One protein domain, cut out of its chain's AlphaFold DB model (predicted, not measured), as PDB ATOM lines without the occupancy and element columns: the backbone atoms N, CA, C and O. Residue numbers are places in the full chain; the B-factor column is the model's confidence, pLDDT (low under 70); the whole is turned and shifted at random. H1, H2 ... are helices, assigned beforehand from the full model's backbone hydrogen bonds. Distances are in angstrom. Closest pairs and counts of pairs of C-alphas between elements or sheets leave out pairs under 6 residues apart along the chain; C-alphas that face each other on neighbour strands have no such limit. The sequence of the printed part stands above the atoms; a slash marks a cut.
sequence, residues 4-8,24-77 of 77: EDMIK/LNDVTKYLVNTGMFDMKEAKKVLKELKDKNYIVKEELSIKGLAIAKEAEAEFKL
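What this domain is: This is residues 4 to 8 and 24 to 77 of the 77 residues of an uncharacterized protein of hydrothermal vent metagenome (UniProt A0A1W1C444). The longest helix, H4, makes a loose V with H3, which forms a helical hairpin with H2; short H1 is near H3. Residues 72 to 77 stick out. The printed part has 59 residues with four named helices, H1 to H4, class all helix. It is compact, radius of gyration of the C-alphas 11.5 A, spanning 30 by 26 by 19 A.

How they stand to each other: H4, residues 62 to 75, is only just apart from H3, residues 39 to 51, closest C-alphas 8.2 A. H3 touches H2, residues 24 to 33, with residues 39 to 43 alone, opposite ways at a steep tilt of 38 degrees; closest C-alphas Val 32 and Met 39, 6.1 A. With residues 45 to 49 alone H3 only just touches H1, residues 4 to 8: 3 C-alpha pairs within 8 A, closest Lys 8 and Val 45, 6.3 A. Every helix O i to N i+4 pair is within hydrogen-bond range.

Where its parts are: H4 runs 20.2 A from C-alpha 62 (230.952, 211.532, 307.441) to C-alpha 75 (219.285, 214.408, 323.704).

The domain as a whole: Residues 9 to 23 are not printed; C-alphas 8 and 24 are 13.6 A apart. Residue 77 has pLDDT under 70.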
ATOM      1  N   GLU A   4     219.542 198.393 320.995       83.19
ATOM      2  CA  GLU A   4     220.797 198.297 320.251       83.19
ATOM      3  C   GLU A   4     221.090 199.551 319.404       83.19
ATOM      4  O   GLU A   4     222.236 200.008 319.328       83.19
ATOM      5  N   ASP A   5     220.061 200.140 318.791       85.56
ATOM      6  CA  ASP A   5     220.165 201.399 318.049       85.56
ATOM      7  C   ASP A   5     220.452 202.578 318.985       85.56
ATOM      8  O   ASP A   5     221.221 203.475 318.628       85.56
ATOM      9  N   MET A   6     219.887 202.560 320.197       87.81
ATOM     10  CA  MET A   6     220.158 203.566 321.223       87.81
ATOM     11  C   MET A   6     221.624 203.516 321.664       87.81
ATOM     12  O   MET A   6     222.304 204.543 321.649       87.81
ATOM     13  N   ILE A   7     222.143 202.320 321.963       89.62
ATOM     14  CA  ILE A   7     223.547 202.129 322.347       89.62
ATOM     15  C   ILE A   7     224.476 202.611 321.228       89.62
ATOM     16  O   ILE A   7     225.434 203.335 321.493       89.62
ATOM     17  N   LYS A   8     224.179 202.286 319.961       92.31
ATOM     18  CA  LYS A   8     224.956 202.761 318.799       92.31
ATOM     19  C   LYS A   8     224.992 204.284 318.711       92.31
ATOM     20  O   LYS A   8     226.061 204.851 318.485       92.31
ATOM     21  N   LEU A  24     239.366 205.816 321.542       91.69
ATOM     22  CA  LEU A  24     238.084 205.102 321.497       91.69
ATOM     23  C   LEU A  24     237.881 204.175 322.700       91.69
ATOM     24  O   LEU A  24     236.747 203.939 323.111       91.69
ATOM     25  N   ASN A  25     238.962 203.633 323.259       92.19
ATOM     26  CA  ASN A  25     238.894 202.771 324.431       92.19
ATOM     27  C   ASN A  25     238.509 203.558 325.693       92.19
ATOM     28  O   ASN A  25     237.791 203.025 326.535       92.19
ATOM     29  N   ASP A  26     238.940 204.812 325.807       93.44
ATOM     30  CA  ASP A  26     238.573 205.679 326.930       93.44
ATOM     31  C   ASP A  26     237.090 206.041 326.857       93.44
ATOM     32  O   ASP A  26     236.363 205.814 327.824       93.44
ATOM     33  N   VAL A  27     236.604 206.414 325.666       92.88
ATOM     34  CA  VAL A  27     235.166 206.606 325.400       92.88
ATOM     35  C   VAL A  27     234.374 205.337 325.724       92.88
ATOM     36  O   VAL A  27     233.348 205.391 326.397       92.88
ATOM     37  N   THR A  28     234.863 204.167 325.298       92.88
ATOM     38  CA  THR A  28     234.209 202.875 325.574       92.88
ATOM     39  C   THR A  28     234.053 202.648 327.078       92.88
ATOM     40  O   THR A  28     232.970 202.295 327.541       92.88
ATOM     41  N   LYS A  29     235.124 202.861 327.854       93.81
ATOM     42  CA  LYS A  29     235.101 202.705 329.314       93.81
ATOM     43  C   LYS A  29     234.174 203.717 329.972       93.81
ATOM     44  O   LYS A  29     233.424 203.336 330.862       93.81
ATOM     45  N   TYR A  30     234.213 204.976 329.534       91.50
ATOM     46  CA  TYR A  30     233.334 206.021 330.045       91.50
ATOM     47  C   TYR A  30     231.867 205.620 329.894       91.50
ATOM     48  O   TYR A  30     231.122 205.641 330.871       91.50
ATOM     49  N   LEU A  31     231.475 205.162 328.703       90.88
ATOM     50  CA  LEU A  31     230.099 204.755 328.442       90.88
ATOM     51  C   LEU A  31     229.684 203.521 329.253       90.88
ATOM     52  O   LEU A  31     228.599 203.520 329.825       90.88
ATOM     53  N   VAL A  32     230.549 202.511 329.386       93.12
ATOM     54  CA  VAL A  32     230.271 201.341 330.244       93.12
ATOM     55  C   VAL A  32     230.109 201.751 331.713       93.12
ATOM     56  O   VAL A  32     229.222 201.254 332.403       93.12
ATOM     57  N   ASN A  33     230.908 202.711 332.189       92.25
ATOM     58  CA  ASN A  33     230.822 203.216 333.561       92.25
ATOM     59  C   ASN A  33     229.506 203.954 333.858       92.25
ATOM     60  O   ASN A  33     229.142 204.075 335.024       92.25
ATOM     61  N   THR A  34     228.771 204.416 332.838       88.75
ATOM     62  CA  THR A  34     227.423 204.985 333.035       88.75
ATOM     63  C   THR A  34     226.384 203.935 333.439       88.75
ATOM     64  O   THR A  34     225.297 204.296 333.884       88.75
ATOM     65  N   GLY A  35     226.701 202.643 333.293       86.88
ATOM     66  CA  GLY A  35     225.788 201.537 333.580       86.88
ATOM     67  C   GLY A  35     224.755 201.275 332.482       86.88
ATOM     68  O   GLY A  35     223.883 200.435 332.672       86.88
ATOM     69  N   MET A  36     224.847 201.968 331.341       83.19
ATOM     70  CA  MET A  36     223.911 201.806 330.225       83.19
ATOM     71  C   MET A  36     224.081 200.473 329.480       83.19
ATOM     72  O   MET A  36     223.115 199.962 328.924       83.19
ATOM     73  N   PHE A  37     225.299 199.932 329.435       87.31
ATOM     74  CA  PHE A  37     225.625 198.656 328.794       87.31
ATOM     75  C   PHE A  37     226.961 198.123 329.316       87.31
ATOM     76  O   PHE A  37     227.776 198.871 329.867       87.31
ATOM     77  N   ASP A  38     227.206 196.828 329.132       92.75
ATOM     78  CA  ASP A  38     228.435 196.183 329.584       92.75
ATOM     79  C   ASP A  38     229.583 196.270 328.554       92.75
ATOM     80  O   ASP A  38     229.436 196.675 327.397       92.75
ATOM     81  N   MET A  39     230.786 195.861 328.965       92.69
ATOM     82  CA  MET A  39     231.970 195.906 328.098       92.69
ATOM     83  C   MET A  39     231.895 194.937 326.901       92.69
ATOM     84  O   MET A  39     232.589 195.129 325.897       92.69
ATOM     85  N   LYS A  40     231.096 193.871 326.985       92.69
ATOM     86  CA  LYS A  40     230.901 192.906 325.895       92.69
ATOM     87  C   LYS A  40     230.001 193.511 324.816       92.69
ATOM     88  O   LYS A  40     230.340 193.432 323.633       92.69
ATOM     89  N   GLU A  41     228.916 194.156 325.223       91.06
ATOM     90  CA  GLU A  41     227.997 194.907 324.368       91.06
ATOM     91  C   GLU A  41     228.711 196.082 323.706       91.06
ATOM     92  O   GLU A  41     228.668 196.222 322.481       91.06
ATOM     93  N   ALA A  42     229.488 196.841 324.482       91.12
ATOM     94  CA  ALA A  42     230.298 197.949 323.992       91.12
ATOM     95  C   ALA A  42     231.251 197.519 322.862       91.12
ATOM     96  O   ALA A  42     231.322 198.152 321.807       91.12
ATOM     97  N   LYS A  43     231.958 196.394 323.047       92.25
ATOM     98  CA  LYS A  43     232.867 195.833 322.032       92.25
ATOM     99  C   LYS A  43     232.129 195.358 320.784       92.25
ATOM    100  O   LYS A  43     232.634 195.561 319.678       92.25
ATOM    101  N   LYS A  44     230.962 194.724 320.949       93.88
ATOM    102  CA  LYS A  44     230.119 194.288 319.827       93.88
ATOM    103  C   LYS A  44     229.688 195.496 318.994       93.88
ATOM    104  O   LYS A  44     229.906 195.510 317.785       93.88
ATOM    105  N   VAL A  45     229.178 196.534 319.650       93.19
ATOM    106  CA  VAL A  45     228.739 197.774 318.999       93.19
ATOM    107  C   VAL A  45     229.898 198.479 318.305       93.19
ATOM    108  O   VAL A  45     229.780 198.820 317.131       93.19
ATOM    109  N   LEU A  46     231.046 198.632 318.970       93.00
ATOM    110  CA  LEU A  46     232.222 199.258 318.364       93.00
ATOM    111  C   LEU A  46     232.670 198.525 317.093       93.00
ATOM    112  O   LEU A  46     233.021 199.167 316.101       93.00
ATOM    113  N   LYS A  47     232.651 197.187 317.112       94.50
ATOM    114  CA  LYS A  47     232.960 196.376 315.932       94.50
ATOM    115  C   LYS A  47     231.959 196.636 314.809       94.50
ATOM    116  O   LYS A  47     232.374 196.945 313.699       94.50
ATOM    117  N   GLU A  48     230.663 196.603 315.100       94.88
ATOM    118  CA  GLU A  48     229.633 196.870 314.092       94.88
ATOM    119  C   GLU A  48     229.715 198.280 313.498       94.88
ATOM    120  O   GLU A  48     229.493 198.464 312.301       94.88
ATOM    121  N   LEU A  49     230.040 199.286 314.314       95.19
ATOM    122  CA  LEU A  49     230.209 200.664 313.853       95.19
ATOM    123  C   LEU A  49     231.405 200.798 312.902       95.19
ATOM    124  O   LEU A  49     231.313 201.533 311.914       95.19
ATOM    125  N   LYS A  50     232.493 200.063 313.155       95.06
ATOM    126  CA  LYS A  50     233.639 199.964 312.239       95.06
ATOM    127  C   LYS A  50     233.257 199.222 310.955       95.06
ATOM    128  O   LYS A  50     233.445 199.768 309.872       95.06
ATOM    129  N   ASP A  51     232.633 198.049 311.071       96.44
ATOM    130  CA  ASP A  51     232.227 197.217 309.926       96.44
ATOM    131  C   ASP A  51     231.249 197.958 308.992       96.44
ATOM    132  O   ASP A  51     231.303 197.822 307.770       96.44
ATOM    133  N   LYS A  52     230.374 198.806 309.551       95.50
ATOM    134  CA  LYS A  52     229.406 199.625 308.798       95.50
ATOM    135  C   LYS A  52     229.929 201.015 308.398       95.50
ATOM    136  O   LYS A  52     229.127 201.853 307.958       95.50
ATOM    137  N   ASN A  53     231.235 201.261 308.532       95.31
ATOM    138  CA  ASN A  53     231.927 202.504 308.172       95.31
ATOM    139  C   ASN A  53     231.395 203.768 308.868       95.31
ATOM    140  O   ASN A  53     231.443 204.860 308.300       95.31
ATOM    141  N   TYR A  54     230.882 203.659 310.095       96.38
ATOM    142  CA  TYR A  54     230.600 204.835 310.927       96.38
ATOM    143  C   TYR A  54     231.873 205.379 311.587       96.38
ATOM    144  O   TYR A  54     231.957 206.575 311.850       96.38
ATOM    145  N   ILE A  55     232.867 204.517 311.817       95.25
ATOM    146  CA  ILE A  55     234.158 204.862 312.423       95.25
ATOM    147  C   ILE A  55     235.277 204.403 311.486       95.25
ATOM    148  O   ILE A  55     235.307 203.238 311.090       95.25
ATOM    149  N   VAL A  56     236.209 205.297 311.156       92.88
ATOM    150  CA  VAL A  56     237.361 205.031 310.281       92.88
ATOM    151  C   VAL A  56     238.612 205.635 310.914       92.88
ATOM    152  O   VAL A  56     238.601 206.798 311.298       92.88
ATOM    153  N   LYS A  57     239.699 204.855 311.016       88.69
ATOM    154  CA  LYS A  57     240.970 205.286 311.640       88.69
ATOM    155  C   LYS A  57     240.779 205.956 313.013       88.69
ATOM    156  O   LYS A  57     241.399 206.964 313.304       88.69
ATOM    157  N   GLU A  58     239.904 205.373 313.827       86.44
ATOM    158  CA  GLU A  58     239.574 205.841 315.182       86.44
ATOM    159  C   GLU A  58     238.784 207.154 315.288       86.44
ATOM    160  O   GLU A  58     238.518 207.620 316.393       86.44
ATOM    161  N   GLU A  59     238.319 207.690 314.162       90.94
ATOM    162  CA  GLU A  59     237.508 208.903 314.091       90.94
ATOM    163  C   GLU A  59     236.144 208.617 313.451       90.94
ATOM    164  O   GLU A  59     235.943 207.599 312.776       90.94
ATOM    165  N   LEU A  60     235.182 209.522 313.647       95.25
ATOM    166  CA  LEU A  60     233.893 209.434 312.960       95.25
ATOM    167  C   LEU A  60     234.080 209.638 311.454       95.25
ATOM    168  O   LEU A  60     234.715 210.591 311.003       95.25
ATOM    169  N   SER A  61     233.463 208.770 310.657       96.81
ATOM    170  CA  SER A  61     233.284 209.042 309.232       96.81
ATOM    171  C   SER A  61     232.224 210.129 309.027       96.81
ATOM    172  O   SER A  61     231.489 210.476 309.951       96.81
ATOM    173  N   ILE A  62     232.051 210.609 307.791       95.06
ATOM    174  CA  ILE A  62     230.952 211.532 307.441       95.06
ATOM    175  C   ILE A  62     229.590 210.953 307.869       95.06
ATOM    176  O   ILE A  62     228.742 211.663 308.407       95.06
ATOM    177  N   LYS A  63     229.407 209.640 307.692       95.25
ATOM    178  CA  LYS A  63     228.198 208.914 308.095       95.25
ATOM    179  C   LYS A  63     228.061 208.835 309.619       95.25
ATOM    180  O   LYS A  63     226.974 209.055 310.140       95.25
ATOM    181  N   GLY A  64     229.153 208.531 310.328       95.81
ATOM    182  CA  GLY A  64     229.204 208.545 311.795       95.81
ATOM    183  C   GLY A  64     228.852 209.905 312.377       95.81
ATOM    184  O   GLY A  64     228.021 209.995 313.275       95.81
ATOM    185  N   LEU A  65     229.427 210.961 311.805       95.88
ATOM    186  CA  LEU A  65     229.222 212.341 312.223       95.88
ATOM    187  C   LEU A  65     227.766 212.784 312.067       95.88
ATOM    188  O   LEU A  65     227.238 213.440 312.962       95.88
ATOM    189  N   ALA A  66     227.114 212.424 310.958       95.44
ATOM    190  CA  ALA A  66     225.711 212.762 310.728       95.44
ATOM    191  C   ALA A  66     224.802 212.174 311.821       95.44
ATOM    192  O   ALA A  66     224.046 212.910 312.448       95.44
ATOM    193  N   ILE A  67     224.947 210.875 312.107       94.69
ATOM    194  CA  ILE A  67     224.138 210.194 313.130       94.69
ATOM    195  C   ILE A  67     224.482 210.679 314.542       94.69
ATOM    196  O   ILE A  67     223.587 210.843 315.365       94.69
ATOM    197  N   ALA A  68     225.758 210.945 314.834       94.75
ATOM    198  CA  ALA A  68     226.165 211.477 316.132       94.75
ATOM    199  C   ALA A  68     225.535 212.851 316.414       94.75
ATOM    200  O   ALA A  68     225.097 213.109 317.533       94.75
ATOM    201  N   LYS A  69     225.459 213.720 315.397       94.38
ATOM    202  CA  LYS A  69     224.814 215.036 315.505       94.38
ATOM    203  C   LYS A  69     223.295 214.946 315.618       94.38
ATOM    204  O   LYS A  69     222.708 215.725 316.359       94.38
ATOM    205  N   GLU A  70     222.670 214.012 314.901       92.94
ATOM    206  CA  GLU A  70     221.238 213.722 315.043       92.94
ATOM    207  C   GLU A  70     220.923 213.299 316.483       92.94
ATOM    208  O   GLU A  70     220.080 213.909 317.134       92.94
ATOM    209  N   ALA A  71     221.690 212.345 317.019       91.19
ATOM    210  CA  ALA A  71     221.569 211.920 318.407       91.19
ATOM    211  C   ALA A  71     221.803 213.083 319.391       91.19
ATOM    212  O   ALA A  71     221.032 213.257 320.327       91.19
ATOM    213  N   GLU A  72     222.825 213.920 319.175       92.06
ATOM    214  CA  GLU A  72     223.070 215.098 320.021       92.06
ATOM    215  C   GLU A  72     221.863 216.050 320.065       92.06
ATOM    216  O   GLU A  72     221.540 216.581 321.127       92.06
ATOM    217  N   ALA A  73     221.216 216.286 318.921       89.56
ATOM    218  CA  ALA A  73     220.039 217.143 318.839       89.56
ATOM    219  C   ALA A  73     218.836 216.533 319.573       89.56
ATOM    220  O   ALA A  73     218.099 217.264 320.228       89.56
ATOM    221  N   GLU A  74     218.670 215.210 319.503       83.50
ATOM    222  CA  GLU A  74     217.616 214.481 320.216       83.50
ATOM    223  C   GLU A  74     217.788 214.528 321.740       83.50
ATOM    224  O   GLU A  74     216.804 214.697 322.448       83.50
ATOM    225  N   PHE A  75     219.019 214.417 322.255       75.56
ATOM    226  CA  PHE A  75     219.285 214.408 323.704       75.56
ATOM    227  C   PHE A  75     219.344 215.800 324.359       75.56
ATOM    228  O   PHE A  75     219.416 215.891 325.583       75.56
ATOM    229  N   LYS A  76     219.372 216.885 323.574       72.81
ATOM    230  CA  LYS A  76     219.317 218.271 324.085       72.81
ATOM    231  C   LYS A  76     217.889 218.810 324.252       72.81
ATOM    232  O   LYS A  76     217.745 219.934 324.731       72.81
ATOM    233  N   LEU A  77     216.881 218.049 323.825       48.19
ATOM    234  CA  LEU A  77     215.454 218.335 323.999       48.19
ATOM    235  C   LEU A  77     214.932 217.678 325.280       48.19
ATOM    236  O   LEU A  77     214.082 218.319 325.934       48.19
TER     237      LEU A  77